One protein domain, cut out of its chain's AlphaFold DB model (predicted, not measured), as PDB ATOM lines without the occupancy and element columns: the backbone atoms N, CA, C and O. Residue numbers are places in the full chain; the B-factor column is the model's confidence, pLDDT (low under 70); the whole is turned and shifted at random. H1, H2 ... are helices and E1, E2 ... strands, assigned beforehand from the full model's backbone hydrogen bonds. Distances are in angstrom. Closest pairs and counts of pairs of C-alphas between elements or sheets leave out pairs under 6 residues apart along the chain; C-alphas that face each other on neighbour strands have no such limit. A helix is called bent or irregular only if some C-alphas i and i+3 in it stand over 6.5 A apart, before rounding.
ATOM      1  N   LYS A 889     229.918 118.732 212.955       92.75
ATOM      2  CA  LYS A 889     228.646 119.257 212.421       92.75
ATOM      3  C   LYS A 889     227.572 118.162 212.414       92.75
ATOM      4  O   LYS A 889     226.402 118.479 212.587       92.75
ATOM      5  N   GLU A 890     227.986 116.907 212.267       94.56
ATOM      6  CA  GLU A 890     227.184 115.690 212.303       94.56
ATOM      7  C   GLU A 890     226.550 115.497 213.691       94.56
ATOM      8  O   GLU A 890     225.327 115.398 213.795       94.56
ATOM      9  N   GLU A 891     227.348 115.559 214.768       94.44
ATOM     10  CA  GLU A 891     226.856 115.495 216.156       94.44
ATOM     11  C   GLU A 891     225.849 116.610 216.459       94.44
ATOM     12  O   GLU A 891     224.787 116.339 217.023       94.44
ATOM     13  N   VAL A 892     226.134 117.859 216.056       95.31
ATOM     14  CA  VAL A 892     225.189 118.961 216.299       95.31
ATOM     15  C   VAL A 892     223.926 118.815 215.455       95.31
ATOM     16  O   VAL A 892     222.838 119.012 215.985       95.31
ATOM     17  N   CYS A 893     224.032 118.458 214.172       95.69
ATOM     18  CA  CYS A 893     222.865 118.320 213.299       95.69
ATOM     19  C   CYS A 893     221.949 117.171 213.744       95.69
ATOM     20  O   CYS A 893     220.737 117.368 213.822       95.69
ATOM     21  N   GLY A 894     222.517 116.019 214.118       94.00
ATOM     22  CA  GLY A 894     221.763 114.910 214.703       94.00
ATOM     23  C   GLY A 894     221.080 115.298 216.019       94.00
ATOM     24  O   GLY A 894     219.895 115.021 216.198       94.00
ATOM     25  N   GLY A 895     221.787 116.015 216.899       94.31
ATOM     26  CA  GLY A 895     221.251 116.439 218.191       94.31
ATOM     27  C   GLY A 895     220.156 117.508 218.110       94.31
ATOM     28  O   GLY A 895     219.199 117.460 218.880       94.31
ATOM     29  N   ILE A 896     220.245 118.465 217.174       95.94
ATOM     30  CA  ILE A 896     219.212 119.506 217.015       95.94
ATOM     31  C   ILE A 896     217.999 119.053 216.193       95.94
ATOM     32  O   ILE A 896     216.937 119.666 216.318       95.94
ATOM     33  N   TYR A 897     218.133 118.020 215.350       95.69
ATOM     34  CA  TYR A 897     217.088 117.604 214.406       95.69
ATOM     35  C   TYR A 897     215.713 117.344 215.059       95.69
ATOM     36  O   TYR A 897     214.732 117.895 214.547       95.69
ATOM     37  N   PRO A 898     215.594 116.609 216.191       91.38
ATOM     38  CA  PRO A 898     214.302 116.373 216.834       91.38
ATOM     39  C   PRO A 898     213.606 117.682 217.210       91.38
ATOM     40  O   PRO A 898     212.515 117.956 216.706       91.38
ATOM     41  N   GLY A 899     214.274 118.536 217.996       90.50
ATOM     42  CA  GLY A 899     213.768 119.853 218.396       90.50
ATOM     43  C   GLY A 899     213.412 120.752 217.208       90.50
ATOM     44  O   GLY A 899     212.359 121.389 217.200       90.50
ATOM     45  N   LEU A 900     214.261 120.775 216.176       95.00
ATOM     46  CA  LEU A 900     214.059 121.604 214.988       95.00
ATOM     47  C   LEU A 900     212.806 121.172 214.214       95.00
ATOM     48  O   LEU A 900     212.015 122.026 213.815       95.00
ATOM     49  N   SER A 901     212.595 119.860 214.050       92.50
ATOM     50  CA  SER A 901     211.423 119.302 213.354       92.50
ATOM     51  C   SER A 901     210.100 119.752 213.982       92.50
ATOM     52  O   SER A 901     209.113 119.978 213.281       92.50
ATOM     53  N   ILE A 902     210.098 119.958 215.300       89.19
ATOM     54  CA  ILE A 902     208.932 120.359 216.082       89.19
ATOM     55  C   ILE A 902     208.654 121.856 215.926       89.19
ATOM     56  O   ILE A 902     207.504 122.239 215.711       89.19
ATOM     57  N   VAL A 903     209.692 122.698 215.992       92.75
ATOM     58  CA  VAL A 903     209.571 124.153 215.784       92.75
ATOM     59  C   VAL A 903     209.107 124.447 214.353       92.75
ATOM     60  O   VAL A 903     208.083 125.102 214.161       92.75
ATOM     61  N   VAL A 904     209.777 123.867 213.354       94.38
ATOM     62  CA  VAL A 904     209.389 123.974 211.936       94.38
ATOM     63  C   VAL A 904     207.984 123.398 211.706       94.38
ATOM     64  O   VAL A 904     207.158 124.000 211.023       94.38
ATOM     65  N   GLY A 905     207.648 122.277 212.352       90.19
ATOM     66  CA  GLY A 905     206.310 121.685 212.314       90.19
ATOM     67  C   GLY A 905     205.209 122.581 212.899       90.19
ATOM     68  O   GLY A 905     204.081 122.553 212.402       90.19
ATOM     69  N   GLN A 906     205.501 123.404 213.913       88.88
ATOM     70  CA  GLN A 906     204.576 124.445 214.379       88.88
ATOM     71  C   GLN A 906     204.453 125.588 213.370       88.88
ATOM     72  O   GLN A 906     203.340 126.038 213.105       88.88
ATOM     73  N   HIS A 907     205.561 126.048 212.788       92.44
ATOM     74  CA  HIS A 907     205.560 127.149 211.824       92.44
ATOM     75  C   HIS A 907     204.799 126.808 210.538       92.44
ATOM     76  O   HIS A 907     203.944 127.587 210.118       92.44
ATOM     77  N   ILE A 908     205.010 125.618 209.968       90.75
ATOM     78  CA  ILE A 908     204.266 125.132 208.794       90.75
ATOM     79  C   ILE A 908     202.759 125.062 209.098       90.75
ATOM     80  O   ILE A 908     201.946 125.588 208.339       90.75
ATOM     81  N   LYS A 909     202.363 124.496 210.251       86.69
ATOM     82  CA  LYS A 909     200.954 124.499 210.697       86.69
ATOM     83  C   LYS A 909     200.403 125.920 210.850       86.69
ATOM     84  O   LYS A 909     199.259 126.172 210.471       86.69
ATOM     85  N   ALA A 910     201.202 126.845 211.383       86.19
ATOM     86  CA  ALA A 910     200.776 128.219 211.602       86.19
ATOM     87  C   ALA A 910     200.481 128.963 210.292       86.19
ATOM     88  O   ALA A 910     199.495 129.697 210.219       86.19
ATOM     89  N   LEU A 911     201.293 128.723 209.260       84.50
ATOM     90  CA  LEU A 911     201.129 129.299 207.927       84.50
ATOM     91  C   LEU A 911     199.927 128.673 207.189       84.50
ATOM     92  O   LEU A 911     199.040 129.397 206.730       84.50
ATOM     93  N   ASN A 912     199.834 127.338 207.158       82.69
ATOM     94  CA  ASN A 912     198.804 126.606 206.404       82.69
ATOM     95  C   ASN A 912     197.367 126.859 206.904       82.69
ATOM     96  O   ASN A 912     196.426 126.912 206.114       82.69
ATOM     97  N   VAL A 913     197.168 127.030 208.218       68.06
ATOM     98  CA  VAL A 913     195.827 127.210 208.814       68.06
ATOM     99  C   VAL A 913     195.128 128.497 208.351       68.06
ATOM    100  O   VAL A 913     193.896 128.580 208.404       68.06
ATOM    101  N   GLU A 914     195.878 129.508 207.909       61.22
ATOM    102  CA  GLU A 914     195.332 130.836 207.626       61.22
ATOM    103  C   GLU A 914     195.058 131.137 206.151       61.22
ATOM    104  O   GLU A 914     194.137 131.915 205.871       61.22
ATOM    105  N   GLU A 915     195.737 130.466 205.216       59.69
ATOM    106  CA  GLU A 915     195.392 130.526 203.788       59.69
ATOM    107  C   GLU A 915     193.913 130.135 203.581       59.69
ATOM    108  O   GLU A 915     193.149 130.870 202.950       59.69
ATOM    109  N   CYS A 916     193.458 129.089 204.281       51.47
ATOM    110  CA  CYS A 916     192.064 128.637 204.302       51.47
ATOM    111  C   CYS A 916     191.078 129.570 205.043       51.47
ATOM    112  O   CYS A 916     189.882 129.549 204.754       51.47
ATOM    113  N   LYS A 917     191.524 130.368 206.029       55.75
ATOM    114  CA  LYS A 917     190.625 131.083 206.974       55.75
ATOM    115  C   LYS A 917     190.499 132.593 206.733       55.75
ATOM    116  O   LYS A 917     189.619 133.228 207.319       55.75
ATOM    117  N   SER A 918     191.319 133.168 205.855       52.12
ATOM    118  CA  SER A 918     191.351 134.612 205.561       52.12
ATOM    119  C   SER A 918     190.049 135.197 204.971       52.12
ATOM    120  O   SER A 918     189.797 136.397 205.100       52.12
ATOM    121  N   ILE A 919     189.195 134.368 204.358       50.78
ATOM    122  CA  ILE A 919     188.102 134.815 203.473       50.78
ATOM    123  C   ILE A 919     186.791 135.154 204.217       50.78
ATOM    124  O   ILE A 919     186.080 136.083 203.833       50.78
ATOM    125  N   GLU A 920     186.429 134.429 205.281       48.22
ATOM    126  CA  GLU A 920     185.013 134.351 205.689       48.22
ATOM    127  C   GLU A 920     184.455 135.489 206.567       48.22
ATOM    128  O   GLU A 920     183.249 135.739 206.555       48.22
ATOM    129  N   LYS A 921     185.267 136.116 207.431       50.47
ATOM    130  CA  LYS A 921     184.739 136.790 208.647       50.47
ATOM    131  C   LYS A 921     185.027 138.290 208.770       50.47
ATOM    132  O   LYS A 921     184.817 138.873 209.833       50.47
ATOM    133  N   GLY A 922     185.476 138.946 207.699       53.88
ATOM    134  CA  GLY A 922     185.594 140.414 207.631       53.88
ATOM    135  C   GLY A 922     186.610 141.057 208.593       53.88
ATOM    136  O   GLY A 922     186.685 142.286 208.671       53.88
ATOM    137  N   LYS A 923     187.406 140.245 209.305       63.56
ATOM    138  CA  LYS A 923     188.737 140.637 209.785       63.56
ATOM    139  C   LYS A 923     189.621 140.827 208.546       63.56
ATOM    140  O   LYS A 923     189.511 140.039 207.612       63.56
ATOM    141  N   ARG A 924     190.488 141.843 208.525       72.50
ATOM    142  CA  ARG A 924     191.521 141.946 207.484       72.50
ATOM    143  C   ARG A 924     192.791 141.311 208.023       72.50
ATOM    144  O   ARG A 924     193.467 141.910 208.853       72.50
ATOM    145  N   LEU A 925     193.066 140.120 207.525       83.50
ATOM    146  CA  LEU A 925     194.329 139.427 207.672       83.50
ATOM    147  C   LEU A 925     195.092 139.556 206.347       83.50
ATOM    148  O   LEU A 925     194.497 139.375 205.283       83.50
ATOM    149  N   SER A 926     196.377 139.888 206.412       87.50
ATOM    150  CA  SER A 926     197.314 139.807 205.283       87.50
ATOM    151  C   SER A 926     198.416 138.792 205.599       87.50
ATOM    152  O   SER A 926     198.649 138.487 206.765       87.50
ATOM    153  N   ILE A 927     199.122 138.311 204.579       89.06
ATOM    154  CA  ILE A 927     200.359 137.534 204.729       89.06
ATOM    155  C   ILE A 927     201.475 138.333 204.043       89.06
ATOM    156  O   ILE A 927     201.240 138.922 202.985       89.06
ATOM    157  N   ALA A 928     202.654 138.422 204.660       90.06
ATOM    158  CA  ALA A 928     203.829 139.034 204.045       90.06
ATOM    159  C   ALA A 928     204.499 138.060 203.059       90.06
ATOM    160  O   ALA A 928     204.678 136.884 203.360       90.06
ATOM    161  N   ASN A 929     204.890 138.559 201.883       87.44
ATOM    162  CA  ASN A 929     205.477 137.735 200.816       87.44
ATOM    163  C   ASN A 929     206.966 137.408 201.034       87.44
ATOM    164  O   ASN A 929     207.503 136.541 200.347       87.44
ATOM    165  N   PHE A 930     207.639 138.131 201.930       89.19
ATOM    166  CA  PHE A 930     209.076 138.038 202.183       89.19
ATOM    167  C   PHE A 930     209.339 138.079 203.694       89.19
ATOM    168  O   PHE A 930     208.589 138.760 204.399       89.19
ATOM    169  N   PRO A 931     210.385 137.397 204.196       91.38
ATOM    170  CA  PRO A 931     210.807 137.534 205.582       91.38
ATOM    171  C   PRO A 931     211.319 138.944 205.894       91.38
ATOM    172  O   PRO A 931     211.938 139.580 205.042       91.38
ATOM    173  N   ASP A 932     211.147 139.400 207.132       89.88
ATOM    174  CA  ASP A 932     211.551 140.742 207.582       89.88
ATOM    175  C   ASP A 932     213.041 141.024 207.346       89.88
ATOM    176  O   ASP A 932     213.416 142.096 206.882       89.88
ATOM    177  N   THR A 933     213.894 140.021 207.577       86.31
ATOM    178  CA  THR A 933     215.344 140.082 207.307       86.31
ATOM    179  C   THR A 933     215.717 140.162 205.816       86.31
ATOM    180  O   THR A 933     216.897 140.292 205.494       86.31
ATOM    181  N   GLN A 934     214.742 140.090 204.903       88.50
ATOM    182  CA  GLN A 934     214.901 140.336 203.463       88.50
ATOM    183  C   GLN A 934     214.266 141.666 203.012       88.50
ATOM    184  O   GLN A 934     214.452 142.070 201.860       88.50
ATOM    185  N   GLU A 935     213.528 142.368 203.880       86.62
ATOM    186  CA  GLU A 935     213.053 143.722 203.587       86.62
ATOM    187  C   GLU A 935     214.186 144.756 203.728       86.62
ATOM    188  O   GLU A 935     215.201 144.542 204.386       86.62
ATOM    189  N   ASN A 936     214.033 145.910 203.073       81.38
ATOM    190  CA  ASN A 936     215.036 146.973 203.127       81.38
ATOM    191  C   ASN A 936     214.914 147.746 204.461       81.38
ATOM    192  O   ASN A 936     213.891 148.410 204.651       81.38
ATOM    193  N   PRO A 937     215.936 147.759 205.341       77.69
ATOM    194  CA  PRO A 937     215.851 148.389 206.666       77.69
ATOM    195  C   PRO A 937     215.778 149.926 206.625       77.69
ATOM    196  O   PRO A 937     215.450 150.559 207.618       77.69
ATOM    197  N   SER A 938     216.035 150.562 205.474       77.62
ATOM    198  CA  SER A 938     215.774 151.999 205.270       77.62
ATOM    199  C   SER A 938     214.318 152.308 204.874       77.62
ATOM    200  O   SER A 938     213.991 153.463 204.593       77.62
ATOM    201  N   ILE A 939     213.459 151.286 204.758       79.44
ATOM    202  CA  ILE A 939     212.080 151.388 204.249       79.44
ATOM    203  C   ILE A 939     211.088 150.650 205.159       79.44
ATOM    204  O   ILE A 939     210.001 151.175 205.405       79.44
ATOM    205  N   CYS A 940     211.443 149.461 205.655       78.19
ATOM    206  CA  CYS A 940     210.654 148.754 206.657       78.19
ATOM    207  C   CYS A 940     210.761 149.485 208.008       78.19
ATOM    208  O   CYS A 940     211.875 149.787 208.432       78.19
ATOM    209  N   PRO A 941     209.641 149.796 208.688       74.94
ATOM    210  CA  PRO A 941     209.668 150.382 210.026       74.94
ATOM    211  C   PRO A 941     209.860 149.336 211.136       74.94
ATOM    212  O   PRO A 941     210.029 149.726 212.286       74.94
ATOM    213  N   LEU A 942     209.784 148.040 210.806       77.50
ATOM    214  CA  LEU A 942     209.955 146.938 211.747       77.50
ATOM    215  C   LEU A 942     211.438 146.595 211.856       77.50
ATOM    216  O   LEU A 942     212.087 146.342 210.841       77.50
ATOM    217  N   ASP A 943     211.952 146.530 213.079       72.62
ATOM    218  CA  ASP A 943     213.272 145.966 213.334       72.62
ATOM    219  C   ASP A 943     213.154 144.432 213.462       72.62
ATOM    220  O   ASP A 943     212.551 143.949 214.429       72.62
ATOM    221  N   PRO A 944     213.717 143.630 212.533       67.69
ATOM    222  CA  PRO A 944     213.700 142.174 212.650       67.69
ATOM    223  C   PRO A 944     214.456 141.651 213.883       67.69
ATOM    224  O   PRO A 944     214.245 140.495 214.257       67.69
ATOM    225  N   TYR A 945     215.303 142.469 214.516       69.50
ATOM    226  CA  TYR A 945     216.154 142.112 215.651       69.50
ATOM    227  C   TYR A 945     215.852 142.884 216.946       69.50
ATOM    228  O   TYR A 945     216.523 142.640 217.944       69.50
ATOM    229  N   GLY A 946     214.842 143.760 216.966       68.75
ATOM    230  CA  GLY A 946     214.604 144.667 218.095       68.75
ATOM    231  C   GLY A 946     214.301 143.962 219.426       68.75
ATOM    232  O   GLY A 946     213.422 143.097 219.494       68.75
ATOM    233  N   ASP A 947     214.969 144.403 220.501       56.47
ATOM    234  CA  ASP A 947     215.052 143.806 221.852       56.47
ATOM    235  C   ASP A 947     213.720 143.313 222.450       56.47
ATOM    236  O   ASP A 947     213.675 142.415 223.293       56.47
ATOM    237  N   SER A 948     212.615 143.958 222.072       63.72
ATOM    238  CA  SER A 948     211.289 143.755 222.661       63.72
ATOM    239  C   SER A 948     210.433 142.748 221.881       63.72
ATOM    240  O   SER A 948     209.401 142.298 222.377       63.72
ATOM    241  N   ASP A 949     210.810 142.397 220.652       74.88
ATOM    242  CA  ASP A 949     209.855 141.934 219.635       74.88
ATOM    243  C   ASP A 949     209.910 140.441 219.307       74.88
ATOM    244  O   ASP A 949     209.139 139.957 218.473       74.88
ATOM    245  N   PHE A 950     210.740 139.699 220.037       85.00
ATOM    246  CA  PHE A 950     210.776 138.235 220.056       85.00
ATOM    247  C   PHE A 950     209.735 137.596 220.989       85.00
ATOM    248  O   PHE A 950     209.743 136.380 221.141       85.00
ATOM    249  N   GLU A 951     208.818 138.363 221.591       89.50
ATOM    250  CA  GLU A 951     207.789 137.832 222.496       89.50
ATOM    251  C   GLU A 951     206.361 138.279 222.150       89.50
ATOM    252  O   GLU A 951     206.090 139.430 221.798       89.50
ATOM    253  N   CYS A 952     205.415 137.351 222.305       92.31
ATOM    254  CA  CYS A 952     203.991 137.608 222.181       92.31
ATOM    255  C   CYS A 952     203.524 138.539 223.305       92.31
ATOM    256  O   CYS A 952     203.427 138.106 224.456       92.31
ATOM    257  N   LYS A 953     203.114 139.771 222.963       91.00
ATOM    258  CA  LYS A 953     202.638 140.813 223.911       91.00
ATOM    259  C   LYS A 953     201.344 140.458 224.689       91.00
ATOM    260  O   LYS A 953     200.700 141.346 225.248       91.00
ATOM    261  N   LEU A 954     200.915 139.192 224.669       90.44
ATOM    262  CA  LEU A 954     199.696 138.663 225.293       90.44
ATOM    263  C   LEU A 954     199.903 137.367 226.101       90.44
ATOM    264  O   LEU A 954     199.046 137.061 226.923       90.44
ATOM    265  N   CYS A 955     200.970 136.594 225.859       89.94
ATOM    266  CA  CYS A 955     201.210 135.315 226.554       89.94
ATOM    267  C   CYS A 955     202.690 134.905 226.669       89.94
ATOM    268  O   CYS A 955     202.983 133.756 226.988       89.94
ATOM    269  N   ASN A 956     203.627 135.805 226.355       90.12
ATOM    270  CA  ASN A 956     205.077 135.597 226.450       90.12
ATOM    271  C   ASN A 956     205.656 134.430 225.612       90.12
ATOM    272  O   ASN A 956     206.843 134.145 225.745       90.12
ATOM    273  N   LYS A 957     204.882 133.764 224.726       90.94
ATOM    274  CA  LYS A 957     205.467 132.811 223.759       90.94
ATOM    275  C   LYS A 957     206.493 133.544 222.887       90.94
ATOM    276  O   LYS A 957     206.195 134.634 222.395       90.94
ATOM    277  N   GLU A 958     207.642 132.914 222.666       92.25
ATOM    278  CA  GLU A 958     208.623 133.314 221.663       92.25
ATOM    279  C   GLU A 958     207.980 133.508 220.271       92.25
ATOM    280  O   GLU A 958     207.028 132.816 219.896       92.25
ATOM    281  N   LEU A 959     208.495 134.486 219.523       92.19
ATOM    282  CA  LEU A 959     208.114 134.857 218.157       92.19
ATOM    283  C   LEU A 959     209.328 134.712 217.231       92.19
ATOM    284  O   LEU A 959     209.809 135.681 216.633       92.19
ATOM    285  N   SER A 960     209.852 133.493 217.184       91.69
ATOM    286  CA  SER A 960     211.116 133.120 216.552       91.69
ATOM    287  C   SER A 960     211.134 133.374 215.044       91.69
ATOM    288  O   SER A 960     211.926 134.195 214.575       91.69
ATOM    289  N   ASN A 961     210.222 132.748 214.291       94.06
ATOM    290  CA  ASN A 961     210.010 133.055 212.874       94.06
ATOM    291  C   ASN A 961     208.588 133.534 212.555       94.06
ATOM    292  O   ASN A 961     208.455 134.627 212.014       94.06
ATOM    293  N   VAL A 962     207.535 132.766 212.870       93.69
ATOM    294  CA  VAL A 962     206.151 133.095 212.460       93.69
ATOM    295  C   VAL A 962     205.423 133.918 213.526       93.69
ATOM    296  O   VAL A 962     205.262 133.473 214.664       93.69
ATOM    297  N   TYR A 963     204.918 135.102 213.162       94.75
ATOM    298  CA  TYR A 963     204.184 135.971 214.089       94.75
ATOM    299  C   TYR A 963     203.145 136.872 213.409       94.75
ATOM    300  O   TYR A 963     203.056 136.965 212.187       94.75
ATOM    301  N   TYR A 964     202.336 137.541 214.232       93.62
ATOM    302  CA  TYR A 964     201.197 138.355 213.816       93.62
ATOM    303  C   TYR A 964     201.421 139.803 214.216       93.62
ATOM    304  O   TYR A 964     201.299 140.151 215.391       93.62
ATOM    305  N   HIS A 965     201.721 140.647 213.236       94.00
ATOM    306  CA  HIS A 965     201.962 142.067 213.438       94.00
ATOM    307  C   HIS A 965     200.665 142.878 213.315       94.00
ATOM    308  O   HIS A 965     199.920 142.716 212.345       94.00
ATOM    309  N   CYS A 966     200.390 143.783 214.257       93.69
ATOM    310  CA  CYS A 966     199.222 144.660 214.184       93.69
ATOM    311  C   CYS A 966     199.483 145.942 213.374       93.69
ATOM    312  O   CYS A 966     199.911 146.957 213.929       93.69
ATOM    313  N   ASP A 967     199.053 145.939 212.107       91.75
ATOM    314  CA  ASP A 967     198.927 147.116 211.226       91.75
ATOM    315  C   ASP A 967     198.354 148.362 211.931       91.75
ATOM    316  O   ASP A 967     198.656 149.503 211.573       91.75
ATOM    317  N   GLY A 968     197.448 148.162 212.893       91.75
ATOM    318  CA  GLY A 968     196.836 149.240 213.662       91.75
ATOM    319  C   GLY A 968     197.783 149.922 214.642       91.75
ATOM    320  O   GLY A 968     197.673 151.136 214.820       91.75
ATOM    321  N   CYS A 969     198.701 149.182 215.264       91.50
ATOM    322  CA  CYS A 969     199.667 149.729 216.213       91.50
ATOM    323  C   CYS A 969     200.773 150.498 215.485       91.50
ATOM    324  O   CYS A 969     200.955 151.680 215.770       91.50
ATOM    325  N   GLU A 970     201.380 149.910 214.456       90.94
ATOM    326  CA  GLU A 970     202.327 150.579 213.552       90.94
ATOM    327  C   GLU A 970     201.772 151.934 213.066       90.94
ATOM    328  O   GLU A 970     202.353 152.995 213.312       90.94
ATOM    329  N   LYS A 971     200.578 151.927 212.455       90.44
ATOM    330  CA  LYS A 971     200.006 153.096 211.760       90.44
ATOM    331  C   LYS A 971     199.361 154.147 212.683       90.44
ATOM    332  O   LYS A 971     199.110 155.264 212.224       90.44
ATOM    333  N   LEU A 972     199.055 153.824 213.948       90.19
ATOM    334  CA  LEU A 972     198.437 154.759 214.916       90.19
ATOM    335  C   LEU A 972     199.328 155.146 216.101       90.19
ATOM    336  O   LEU A 972     199.058 156.174 216.727       90.19
ATOM    337  N   LEU A 973     200.313 154.315 216.442       88.00
ATOM    338  CA  LEU A 973     201.188 154.472 217.607       88.00
ATOM    339  C   LEU A 973     202.655 154.683 217.216       88.00
ATOM    340  O   LEU A 973     203.400 155.200 218.044       88.00
ATOM    341  N   SER A 974     203.061 154.263 216.007       88.56
ATOM    342  CA  SER A 974     204.473 154.043 215.651       88.56
ATOM    343  C   SER A 974     205.166 153.161 216.696       88.56
ATOM    344  O   SER A 974     206.185 153.528 217.275       88.56
ATOM    345  N   LYS A 975     204.513 152.030 216.990       87.56
ATOM    346  CA  LYS A 975     204.961 150.983 217.906       87.56
ATOM    347  C   LYS A 975     204.472 149.632 217.429       87.56
ATOM    348  O   LYS A 975     203.331 149.516 216.979       87.56
ATOM    349  N   ASP A 976     205.279 148.624 217.686       89.31
ATOM    350  CA  ASP A 976     205.012 147.264 217.266       89.31
ATOM    351  C   ASP A 976     204.177 146.505 218.297       89.31
ATOM    352  O   ASP A 976     204.221 146.749 219.509       89.31
ATOM    353  N   PHE A 977     203.335 145.609 217.793       92.06
ATOM    354  CA  PHE A 977     202.464 144.770 218.603       92.06
ATOM    355  C   PHE A 977     202.350 143.416 217.916       92.06
ATOM    356  O   PHE A 977     201.494 143.200 217.052       92.06
ATOM    357  N   ASN A 978     203.276 142.542 218.296       93.38
ATOM    358  CA  ASN A 978     203.468 141.228 217.709       93.38
ATOM    359  C   ASN A 978     202.884 140.165 218.648       93.38
ATOM    360  O   ASN A 978     203.108 140.197 219.860       93.38
ATOM    361  N   ILE A 979     202.109 139.231 218.103       93.69
ATOM    362  CA  ILE A 979     201.470 138.155 218.874       93.69
ATOM    363  C   ILE A 979     201.658 136.800 218.185       93.69
ATOM    364  O   ILE A 979     201.921 136.733 216.984       93.69
ATOM    365  N   CYS A 980     201.529 135.710 218.940       93.12
ATOM    366  CA  CYS A 980     201.576 134.354 218.397       93.12
ATOM    367  C   CYS A 980     200.230 133.952 217.767       93.12
ATOM    368  O   CYS A 980     199.189 134.548 218.068       93.12
ATOM    369  N   GLN A 981     200.237 132.896 216.941       90.44
ATOM    370  CA  GLN A 981     199.028 132.399 216.274       90.44
ATOM    371  C   GLN A 981     197.895 132.093 217.261       90.44
ATOM    372  O   GLN A 981     196.779 132.559 217.042       90.44
ATOM    373  N   GLY A 982     198.162 131.371 218.357       88.94
ATOM    374  CA  GLY A 982     197.132 131.017 219.345       88.94
ATOM    375  C   GLY A 982     196.365 132.245 219.846       88.94
ATOM    376  O   GLY A 982     195.138 132.294 219.767       88.94
ATOM    377  N   CYS A 983     197.078 133.316 220.214       91.06
ATOM    378  CA  CYS A 983     196.465 134.577 220.633       91.06
ATOM    379  C   CYS A 983     195.734 135.338 219.506       91.06
ATOM    380  O   CYS A 983     194.799 136.094 219.797       91.06
ATOM    381  N   HIS A 984     196.113 135.151 218.236       90.62
ATOM    382  CA  HIS A 984     195.349 135.672 217.096       90.62
ATOM    383  C   HIS A 984     194.044 134.884 216.878       90.62
ATOM    384  O   HIS A 984     192.959 135.479 216.812       90.62
ATOM    385  N   VAL A 985     194.133 133.552 216.828       86.56
ATOM    386  CA  VAL A 985     193.021 132.622 216.571       86.56
ATOM    387  C   VAL A 985     191.973 132.690 217.685       86.56
ATOM    388  O   VAL A 985     190.803 132.951 217.397       86.56
ATOM    389  N   GLN A 986     192.397 132.587 218.949       86.50
ATOM    390  CA  GLN A 986     191.544 132.714 220.144       86.50
ATOM    391  C   GLN A 986     190.990 134.140 220.330       86.50
ATOM    392  O   GLN A 986     190.077 134.374 221.120       86.50
ATOM    393  N   GLY A 987     191.508 135.126 219.586       87.19
ATOM    394  CA  GLY A 987     191.033 136.506 219.634       87.19
ATOM    395  C   GLY A 987     191.486 137.286 220.869       87.19
ATOM    396  O   GLY A 987     190.907 138.331 221.166       87.19
ATOM    397  N   HIS A 988     192.534 136.841 221.568       88.31
ATOM    398  CA  HIS A 988     193.100 137.539 222.730       88.31
ATOM    399  C   HIS A 988     193.587 138.958 222.395       88.31
ATOM    400  O   HIS A 988     193.576 139.832 223.257       88.31
ATOM    401  N   PHE A 989     193.885 139.254 221.124       87.31
ATOM    402  CA  PHE A 989     194.131 140.622 220.647       87.31
ATOM    403  C   PHE A 989     192.946 141.592 220.818       87.31
ATOM    404  O   PHE A 989     193.116 142.795 220.636       87.31
ATOM    405  N   MET A 990     191.745 141.105 221.150       84.12
ATOM    406  CA  MET A 990     190.596 141.946 221.514       84.12
ATOM    407  C   MET A 990     190.651 142.439 222.971       84.12
ATOM    408  O   MET A 990     189.812 143.244 223.389       84.12
ATOM    409  N   CYS A 991     191.632 141.986 223.755       81.62
ATOM    410  CA  CYS A 991     191.981 142.587 225.035       81.62
ATOM    411  C   CYS A 991     192.637 143.964 224.833       81.62
ATOM    412  O   CYS A 991     193.251 144.258 223.809       81.62
ATOM    413  N   LYS A 992     192.482 144.841 225.829       81.75
ATOM    414  CA  LYS A 992     193.007 146.213 225.790       81.75
ATOM    415  C   LYS A 992     194.408 146.219 226.388       81.75
ATOM    416  O   LYS A 992     194.529 146.073 227.601       81.75
ATOM    417  N   VAL A 993     195.434 146.400 225.557       84.88
ATOM    418  CA  VAL A 993     196.838 146.403 225.998       84.88
ATOM    419  C   VAL A 993     197.362 147.834 226.075       84.88
ATOM    420  O   VAL A 993     197.209 148.634 225.144       84.88
ATOM    421  N   GLN A 994     197.958 148.180 227.216       84.00
ATOM    422  CA  GLN A 994     198.457 149.522 227.482       84.00
ATOM    423  C   GLN A 994     199.886 149.691 226.936       84.00
ATOM    424  O   GLN A 994     200.864 149.427 227.623       84.00
ATOM    425  N   MET A 995     199.998 150.186 225.701       83.31
ATOM    426  CA  MET A 995     201.273 150.446 225.008       83.31
ATOM    427  C   MET A 995     202.038 151.674 225.547       83.31
ATOM    428  O   MET A 995     203.154 151.961 225.098       83.31
ATOM    429  N   HIS A 996     201.455 152.423 226.489       78.56
ATOM    430  CA  HIS A 996     202.084 153.575 227.137       78.56
ATOM    431  C   HIS A 996     201.841 153.561 228.664       78.56
ATOM    432  O   HIS A 996     200.800 154.049 229.121       78.56
ATOM    433  N   PRO A 997     202.779 153.040 229.486       75.38
ATOM    434  CA  PRO A 997     202.569 152.821 230.926       75.38
ATOM    435  C   PRO A 997     202.114 154.063 231.710       75.38
ATOM    436  O   PRO A 997     201.186 153.995 232.509       75.38
ATOM    437  N   SER A 998     202.675 155.235 231.406       77.06
ATOM    438  CA  SER A 998     202.318 156.509 232.054       77.06
ATOM    439  C   SER A 998     201.016 157.163 231.555       77.06
ATOM    440  O   SER A 998     200.707 158.286 231.949       77.06
ATOM    441  N   ASN A 999     200.240 156.516 230.672       77.00
ATOM    442  CA  ASN A 999     199.056 157.123 230.056       77.00
ATOM    443  C   ASN A 999     197.823 156.188 230.059       77.00
ATOM    444  O   ASN A 999     197.557 155.505 229.063       77.00
ATOM    445  N   PRO A1000     196.999 156.208 231.129       77.50
ATOM    446  CA  PRO A1000     195.826 155.335 231.281       77.50
ATOM    447  C   PRO A1000     194.636 155.715 230.375       77.50
ATOM    448  O   PRO A1000     193.525 155.197 230.527       77.50
ATOM    449  N   LYS A1001     194.815 156.649 229.427       80.38
ATOM    450  CA  LYS A1001     193.746 157.078 228.519       80.38
ATOM    451  C   LYS A1001     193.398 155.952 227.544       80.38
ATOM    452  O   LYS A1001     194.205 155.527 226.718       80.38
ATOM    453  N   ARG A1002     192.137 155.525 227.601       75.31
ATOM    454  CA  ARG A1002     191.511 154.573 226.673       75.31
ATOM    455  C   ARG A1002     191.371 155.218 225.287       75.31
ATOM    456  O   ARG A1002     190.337 155.802 224.978       75.31
ATOM    457  N   HIS A1003     192.441 155.175 224.492       84.19
ATOM    458  CA  HIS A1003     192.524 155.804 223.174       84.19
ATOM    459  C   HIS A1003     193.448 155.017 222.231       84.19
ATOM    460  O   HIS A1003     194.588 154.717 222.573       84.19
ATOM    461  N   ALA A1004     192.974 154.738 221.019       85.31
ATOM    462  CA  ALA A1004     193.640 153.898 220.026       85.31
ATOM    463  C   ALA A1004     194.882 154.523 219.361       85.31
ATOM    464  O   ALA A1004     195.555 153.830 218.613       85.31
ATOM    465  N   THR A1005     195.195 155.795 219.641       86.75
ATOM    466  CA  THR A1005     196.473 156.450 219.269       86.75
ATOM    467  C   THR A1005     197.457 156.542 220.446       86.75
ATOM    468  O   THR A1005     198.347 157.388 220.444       86.75
ATOM    469  N   LEU A1006     197.217 155.778 221.514       84.38
ATOM    470  CA  LEU A1006     198.072 155.703 222.706       84.38
ATOM    471  C   LEU A1006     198.266 154.253 223.171       84.38
ATOM    472  O   LEU A1006     199.327 153.912 223.677       84.38
ATOM    473  N   ASN A1007     197.236 153.417 223.001       85.25
ATOM    474  CA  ASN A1007     197.156 152.047 223.498       85.25
ATOM    475  C   ASN A1007     196.473 151.135 222.454       85.25
ATOM    476  O   ASN A1007     195.667 151.617 221.649       85.25
ATOM    477  N   HIS A1008     196.741 149.825 222.490       84.56
ATOM    478  CA  HIS A1008     196.086 148.826 221.635       84.56
ATOM    479  C   HIS A1008     194.653 148.603 222.135       84.56
ATOM    480  O   HIS A1008     194.415 148.052 223.210       84.56
ATOM    481  N   MET A1009     193.684 149.152 221.401       78.06
ATOM    482  CA  MET A1009     192.335 149.457 221.907       78.06
ATOM    483  C   MET A1009     191.235 149.064 220.908       78.06
ATOM    484  O   MET A1009     190.478 149.910 220.419       78.06
ATOM    485  N   GLY A1010     191.135 147.769 220.613       63.28
ATOM    486  CA  GLY A1010     190.032 147.190 219.846       63.28
ATOM    487  C   GLY A1010     188.865 146.753 220.741       63.28
ATOM    488  O   GLY A1010     188.923 145.693 221.349       63.28
ATOM    489  N   ASP A1011     187.788 147.541 220.824       61.34
ATOM    490  CA  ASP A1011     186.537 147.114 221.478       61.34
ATOM    491  C   ASP A1011     185.456 146.862 220.419       61.34
ATOM    492  O   ASP A1011     184.855 147.784 219.863       61.34
ATOM    493  N   PHE A1012     185.262 145.586 220.090       61.81
ATOM    494  CA  PHE A1012     184.484 145.146 218.929       61.81
ATOM    495  C   PHE A1012     182.993 144.921 219.223       61.81
ATOM    496  O   PHE A1012     182.245 144.512 218.337       61.81
ATOM    497  N   LYS A1013     182.533 145.203 220.451       63.91
ATOM    498  CA  LYS A1013     181.168 144.885 220.913       63.91
ATOM    499  C   LYS A1013     180.082 145.857 220.426       63.91
ATOM    500  O   LYS A1013     178.903 145.610 220.672       63.91
ATOM    501  N   TYR A1014     180.453 146.939 219.736       60.44
ATOM    502  CA  TYR A1014     179.538 147.996 219.289       60.44
ATOM    503  C   TYR A1014     179.525 148.131 217.762       60.44
ATOM    504  O   TYR A1014     180.528 148.510 217.155       60.44
ATOM    505  N   ASP A1015     178.374 147.866 217.136       59.72
ATOM    506  CA  ASP A1015     178.197 148.068 215.695       59.72
ATOM    507  C   ASP A1015     177.897 149.537 215.332       59.72
ATOM    508  O   ASP A1015     177.361 150.307 216.137       59.72
ATOM    509  N   ARG A1016     178.231 149.911 214.089       55.62
ATOM    510  CA  ARG A1016     178.250 151.273 213.523       55.62
ATOM    511  C   ARG A1016     176.915 152.014 213.616       55.62
ATOM    512  O   ARG A1016     176.897 153.239 213.539       55.62
ATOM    513  N   GLN A1017     175.814 151.273 213.737       56.28
ATOM    514  CA  GLN A1017     174.452 151.805 213.827       56.28
ATOM    515  C   GLN A1017     174.104 152.300 215.241       56.28
ATOM    516  O   GLN A1017     173.230 153.151 215.408       56.28
ATOM    517  N   SER A1018     174.799 151.801 216.267       55.66
ATOM    518  CA  SER A1018     174.663 152.295 217.637       55.66
ATOM    519  C   SER A1018     175.470 153.584 217.823       55.66
ATOM    520  O   SER A1018     176.616 153.690 217.382       55.66
ATOM    521  N   ARG A1019     174.889 154.595 218.487       61.47
ATOM    522  CA  ARG A1019     175.646 155.800 218.870       61.47
ATOM    523  C   ARG A1019     176.805 155.366 219.766       61.47
ATOM    524  O   ARG A1019     176.558 154.723 220.783       61.47
ATOM    525  N   CYS A1020     178.032 155.759 219.412       65.56
ATOM    526  CA  CYS A1020     179.227 155.487 220.211       65.56
ATOM    527  C   CYS A1020     178.956 155.739 221.706       65.56
ATOM    528  O   CYS A1020     178.498 156.840 222.028       65.56
ATOM    529  N   PRO A1021     179.283 154.805 222.625       65.50
ATOM    530  CA  PRO A1021     179.150 155.032 224.068       65.50
ATOM    531  C   PRO A1021     179.832 156.330 224.530       65.50
ATOM    532  O   PRO A1021     179.325 157.035 225.396       65.50
ATOM    533  N   CYS A1022     180.931 156.692 223.863       69.69
ATOM    534  CA  CYS A1022     181.672 157.937 224.042       69.69
ATOM    535  C   CYS A1022     180.891 159.234 223.745       69.69
ATOM    536  O   CYS A1022     181.287 160.293 224.226       69.69
ATOM    537  N   LYS A1023     179.853 159.171 222.894       66.00
ATOM    538  CA  LYS A1023     179.123 160.261 222.205       66.00
ATOM    539  C   LYS A1023     179.967 161.259 221.385       66.00
ATOM    540  O   LYS A1023     179.583 161.544 220.257       66.00
ATOM    541  N   ASN A1024     181.103 161.730 221.904       67.81
ATOM    542  CA  ASN A1024     181.932 162.814 221.352       67.81
ATOM    543  C   ASN A1024     183.399 162.403 221.073       67.81
ATOM    544  O   ASN A1024     184.247 163.263 220.852       67.81
ATOM    545  N   GLY A1025     183.733 161.110 221.140       74.00
ATOM    546  CA  GLY A1025     185.103 160.632 220.911       74.00
ATOM    547  C   GLY A1025     185.557 160.846 219.457       74.00
ATOM    548  O   GLY A1025     184.749 160.648 218.545       74.00
ATOM    549  N   PRO A1026     186.822 161.237 219.210       86.44
ATOM    550  CA  PRO A1026     187.299 161.534 217.863       86.44
ATOM    551  C   PRO A1026     187.287 160.287 216.971       86.44
ATOM    552  O   PRO A1026     187.626 159.178 217.398       86.44
ATOM    553  N   ALA A1027     186.905 160.478 215.709       88.25
ATOM    554  CA  ALA A1027     186.964 159.434 214.696       88.25
ATOM    555  C   ALA A1027     188.418 159.159 214.281       88.25
ATOM    556  O   ALA A1027     189.233 160.072 214.157       88.25
ATOM    557  N   CYS A1028     188.734 157.892 214.041       89.00
ATOM    558  CA  CYS A1028     190.017 157.461 213.511       89.00
ATOM    559  C   CYS A1028     190.141 157.878 212.043       89.00
ATOM    560  O   CYS A1028     189.301 157.497 211.228       89.00
ATOM    561  N   ASN A1029     191.220 158.582 211.696       90.94
ATOM    562  CA  ASN A1029     191.475 159.053 210.331       90.94
ATOM    563  C   ASN A1029     191.570 157.917 209.291       90.94
ATOM    564  O   ASN A1029     191.359 158.168 208.109       90.94
ATOM    565  N   PHE A1030     191.863 156.684 209.721       89.38
ATOM    566  CA  PHE A1030     192.048 155.526 208.842       89.38
ATOM    567  C   PHE A1030     190.768 154.695 208.645       89.38
ATOM    568  O   PHE A1030     190.434 154.349 207.518       89.38
ATOM    569  N   CYS A1031     190.024 154.375 209.716       87.56
ATOM    570  CA  CYS A1031     188.823 153.521 209.627       87.56
ATOM    571  C   CYS A1031     187.482 154.258 209.849       87.56
ATOM    572  O   CYS A1031     186.410 153.688 209.623       87.56
ATOM    573  N   GLY A1032     187.509 155.508 210.320       88.25
ATOM    574  CA  GLY A1032     186.320 156.313 210.634       88.25
ATOM    575  C   GLY A1032     185.559 155.909 211.906       88.25
ATOM    576  O   GLY A1032     184.534 156.512 212.211       88.25
ATOM    577  N   TRP A1033     186.023 154.902 212.655       86.56
ATOM    578  CA  TRP A1033     185.431 154.486 213.938       86.56
ATOM    579  C   TRP A1033     186.042 155.252 215.122       86.56
ATOM    580  O   TRP A1033     187.095 155.867 214.981       86.56
ATOM    581  N   CYS A1034     185.410 155.224 216.299       86.31
ATOM    582  CA  CYS A1034     185.861 156.009 217.451       86.31
ATOM    583  C   CYS A1034     187.202 155.505 218.006       86.31
ATOM    584  O   CYS A1034     187.318 154.349 218.418       86.31
ATOM    585  N   LEU A1035     188.183 156.406 218.120       86.94
ATOM    586  CA  LEU A1035     189.485 156.116 218.726       86.94
ATOM    587  C   LEU A1035     189.381 155.732 220.210       86.94
ATOM    588  O   LEU A1035     190.229 155.002 220.703       86.94
ATOM    589  N   GLY A1036     188.350 156.178 220.929       81.56
ATOM    590  CA  GLY A1036     188.173 155.856 222.348       81.56
ATOM    591  C   GLY A1036     187.632 154.450 222.641       81.56
ATOM    592  O   GLY A1036     187.908 153.909 223.712       81.56
ATOM    593  N   CYS A1037     186.829 153.857 221.744       77.31
ATOM    594  CA  CYS A1037     186.119 152.604 222.055       77.31
ATOM    595  C   CYS A1037     185.571 151.786 220.865       77.31
ATOM    596  O   CYS A1037     184.659 150.992 221.079       77.31
ATOM    597  N   SER A1038     186.023 151.983 219.620       81.25
ATOM    598  CA  SER A1038     185.626 151.097 218.502       81.25
ATOM    599  C   SER A1038     186.594 151.085 217.310       81.25
ATOM    600  O   SER A1038     186.208 150.755 216.188       81.25
ATOM    601  N   CYS A1039     187.862 151.459 217.512       85.81
ATOM    602  CA  CYS A1039     188.833 151.560 216.426       85.81
ATOM    603  C   CYS A1039     189.165 150.182 215.828       85.81
ATOM    604  O   CYS A1039     189.780 149.348 216.487       85.81
ATOM    605  N   ARG A1040     188.790 149.953 214.561       86.88
ATOM    606  CA  ARG A1040     189.010 148.665 213.874       86.88
ATOM    607  C   ARG A1040     190.421 148.464 213.312       86.88
ATOM    608  O   ARG A1040     190.734 147.353 212.903       86.88
ATOM    609  N   CYS A1041     191.275 149.487 213.327       88.25
ATOM    610  CA  CYS A1041     192.680 149.354 212.918       88.25
ATOM    611  C   CYS A1041     193.395 148.262 213.731       88.25
ATOM    612  O   CYS A1041     194.094 147.436 213.163       88.25
ATOM    613  N   HIS A1042     193.089 148.174 215.029       89.25
ATOM    614  CA  HIS A1042     193.596 147.164 215.970       89.25
ATOM    615  C   HIS A1042     192.961 145.762 215.812       89.25
ATOM    616  O   HIS A1042     193.009 144.940 216.720       89.25
ATOM    617  N   SER A1043     192.326 145.494 214.664       87.56
ATOM    618  CA  SER A1043     191.915 144.154 214.193       87.56
ATOM    619  C   SER A1043     192.434 143.832 212.792       87.56
ATOM    620  O   SER A1043     191.969 142.879 212.168       87.56
ATOM    621  N   TYR A1044     193.342 144.660 212.279       90.44
ATOM    622  CA  TYR A1044     194.058 144.392 211.046       90.44
ATOM    623  C   TYR A1044     195.428 143.862 211.445       90.44
ATOM    624  O   TYR A1044     196.143 144.508 212.215       90.44
ATOM    625  N   PHE A1045     195.716 142.652 210.988       92.12
ATOM    626  CA  PHE A1045     196.952 141.947 211.272       92.12
ATOM    627  C   PHE A1045     197.567 141.483 209.964       92.12
ATOM    628  O   PHE A1045     196.856 141.114 209.026       92.12
ATOM    629  N   THR A1046     198.889 141.469 209.929       92.31
ATOM    630  CA  THR A1046     199.652 140.816 208.877       92.31
ATOM    631  C   THR A1046     200.458 139.700 209.528       92.31
ATOM    632  O   THR A1046     201.223 139.960 210.459       92.31
ATOM    633  N   MET A1047     200.255 138.460 209.083       93.00
ATOM    634  CA  MET A1047     201.135 137.347 209.423       93.00
ATOM    635  C   MET A1047     202.462 137.554 208.690       93.00
ATOM    636  O   MET A1047     202.478 137.798 207.480       93.00
ATOM    637  N   ARG A1048     203.565 137.507 209.433       93.31
ATOM    638  CA  ARG A1048     204.923 137.769 208.954       93.31
ATOM    639  C   ARG A1048     205.841 136.607 209.318       93.31
ATOM    640  O   ARG A1048     205.593 135.899 210.297       93.31
ATOM    641  N   THR A1049     206.898 136.435 208.532       93.69
ATOM    642  CA  THR A1049     208.051 135.614 208.906       93.69
ATOM    643  C   THR A1049     209.261 136.512 209.140       93.69
ATOM    644  O   THR A1049     209.445 137.503 208.440       93.69
ATOM    645  N   ARG A1050     210.096 136.189 210.125       91.69
ATOM    646  CA  ARG A1050     211.261 137.004 210.495       91.69
ATOM    647  C   ARG A1050     212.508 136.639 209.687       91.69
ATOM    648  O   ARG A1050     213.152 137.499 209.086       91.69
ATOM    649  N   LEU A1051     212.854 135.352 209.674       90.38
ATOM    650  CA  LEU A1051     214.133 134.818 209.187       90.38
ATOM    651  C   LEU A1051     214.033 134.086 207.844       90.38
ATOM    652  O   LEU A1051     214.963 134.151 207.035       90.38
ATOM    653  N   CYS A1052     212.949 133.335 207.650       91.75
ATOM    654  CA  CYS A1052     212.846 132.277 206.644       91.75
ATOM    655  C   CYS A1052     211.413 132.157 206.113       91.75
ATOM    656  O   CYS A1052     210.453 132.313 206.868       91.75
ATOM    657  N   THR A1053     211.247 131.844 204.827       93.56
ATOM    658  CA  THR A1053     209.953 131.366 204.308       93.56
ATOM    659  C   THR A1053     209.700 129.920 204.749       93.56
ATOM    660  O   THR A1053     210.615 129.238 205.208       93.56
ATOM    661  N   MET A1054     208.474 129.419 204.557       92.12
ATOM    662  CA  MET A1054     208.135 128.013 204.820       92.12
ATOM    663  C   MET A1054     209.094 127.044 204.109       92.12
ATOM    664  O   MET A1054     209.657 126.149 204.730       92.12
ATOM    665  N   SER A1055     209.354 127.288 202.820       93.44
ATOM    666  CA  SER A1055     210.234 126.442 202.007       93.44
ATOM    667  C   SER A1055     211.715 126.570 202.394       93.44
ATOM    668  O   SER A1055     212.491 125.632 202.209       93.44
ATOM    669  N   ASP A1056     212.122 127.702 202.982       93.50
ATOM    670  CA  ASP A1056     213.448 127.819 203.590       93.50
ATOM    671  C   ASP A1056     213.556 126.944 204.844       93.50
ATOM    672  O   ASP A1056     214.536 126.217 204.964       93.50
ATOM    673  N   GLU A1057     212.562 126.946 205.740       94.62
ATOM    674  CA  GLU A1057     212.570 126.075 206.927       94.62
ATOM    675  C   GLU A1057     212.521 124.581 206.563       94.62
ATOM    676  O   GLU A1057     213.293 123.796 207.106       94.62
ATOM    677  N   GLU A1058     211.710 124.180 205.577       95.25
ATOM    678  CA  GLU A1058     211.704 122.809 205.040       95.25
ATOM    679  C   GLU A1058     213.055 122.398 204.428       95.25
ATOM    680  O   GLU A1058     213.412 121.216 204.414       95.25
ATOM    681  N   ARG A1059     213.805 123.354 203.866       95.00
ATOM    682  CA  ARG A1059     215.151 123.126 203.324       95.00
ATOM    683  C   ARG A1059     216.197 123.058 204.440       95.00
ATOM    684  O   ARG A1059     217.092 122.223 204.356       95.00
ATOM    685  N   LEU A1060     216.066 123.874 205.489       93.88
ATOM    686  CA  LEU A1060     216.903 123.787 206.692       93.88
ATOM    687  C   LEU A1060     216.707 122.446 207.404       93.88
ATOM    688  O   LEU A1060     217.689 121.776 207.702       93.88
ATOM    689  N   LEU A1061     215.459 122.019 207.617       95.38
ATOM    690  CA  LEU A1061     215.145 120.759 208.290       95.38
ATOM    691  C   LEU A1061     215.712 119.546 207.536       95.38
ATOM    692  O   LEU A1061     216.312 118.671 208.157       95.38
ATOM    693  N   ARG A1062     215.590 119.524 206.199       95.69
ATOM    694  CA  ARG A1062     216.221 118.500 205.348       95.69
ATOM    695  C   ARG A1062     217.744 118.544 205.410       95.69
ATOM    696  O   ARG A1062     218.352 117.522 205.692       95.69
ATOM    697  N   SER A1063     218.358 119.716 205.248       95.50
ATOM    698  CA  SER A1063     219.821 119.856 205.282       95.50
ATOM    699  C   SER A1063     220.427 119.458 206.636       95.50
ATOM    700  O   SER A1063     221.493 118.842 206.678       95.50
ATOM    701  N   VAL A1064     219.736 119.754 207.742       95.31
ATOM    702  CA  VAL A1064     220.099 119.283 209.086       95.31
ATOM    703  C   VAL A1064     219.931 117.767 209.198       95.31
ATOM    704  O   VAL A1064     220.853 117.111 209.672       95.31
ATOM    705  N   LYS A1065     218.823 117.190 208.713       95.31
ATOM    706  CA  LYS A1065     218.627 115.731 208.688       95.31
ATOM    707  C   LYS A1065     219.748 115.027 207.917       95.31
ATOM    708  O   LYS A1065     220.439 114.185 208.475       95.31
TER     709      LYS A1065
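What this domain is: This is residues 889 to 1065 of the 1147 residues of an uncharacterized protein of Fragilariopsis cylindrus CCMP1102 (UniProt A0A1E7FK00). Little regular structure: a small mixed sheet, E1 E3 E2, sits amid long loops, and the long helix H1 pairs with H5 at one end of the whole, while its residues 904 to 915 pass over one face of the sheet, making two layers. The 177 printed residues run H1 E1 E2 H2 H3 H4 E3 H5, class mixed, 69 in named elements. It is only just compact, close to loose (radius of gyration of the C-alphas 18.4 A), elongated, 66 by 35 by 28 A.

How they stand to each other: Look at E3, residues 1044 to 1049: E1, 924 to 927, is parallel to it (N 1047 and O 926, 2.8 A), and E2, 962 to 965, antiparallel (N 963 and O 1048, 3.0 A). H1, 889 to 915, is on the sheet, height 10.5 A, closest C-alphas His 907 and Val 962, 6.0 A; it is irregular, C-alphas 895 and 898 being 7.1 A apart. H5, 1054 to 1065, touches H1 at Cys 893 and Val 1064, closest C-alphas 5.1 A apart, a shallow tilt of 22 degrees, opposite ways. H2, 967 to 973, touches H4, 1040 to 1043, closest C-alphas Gly 968 and Cys 1041, 4.2 A. H2 and H3, 981 to 985, only graze the sheet. Every O i to N i+4 pair is within hydrogen-bond range in H2, H3 and H5, 19 of 23 in H1; H4 is too short for one.

Where its parts are: Find C-alpha 889 at (228.646, 119.257, 212.421); H1 runs 36.2 A from there. E3 spans 16.7 A; H5, 16.6 A, ends at C-alpha 1065 (218.627, 115.731, 208.688).

The domain as a whole: The printed part has no cut; the links E1 to E2 and H3 to H4 are long. Confidence is under 70 at residues 913 to 923, 944 to 948 and 1010 to 1024.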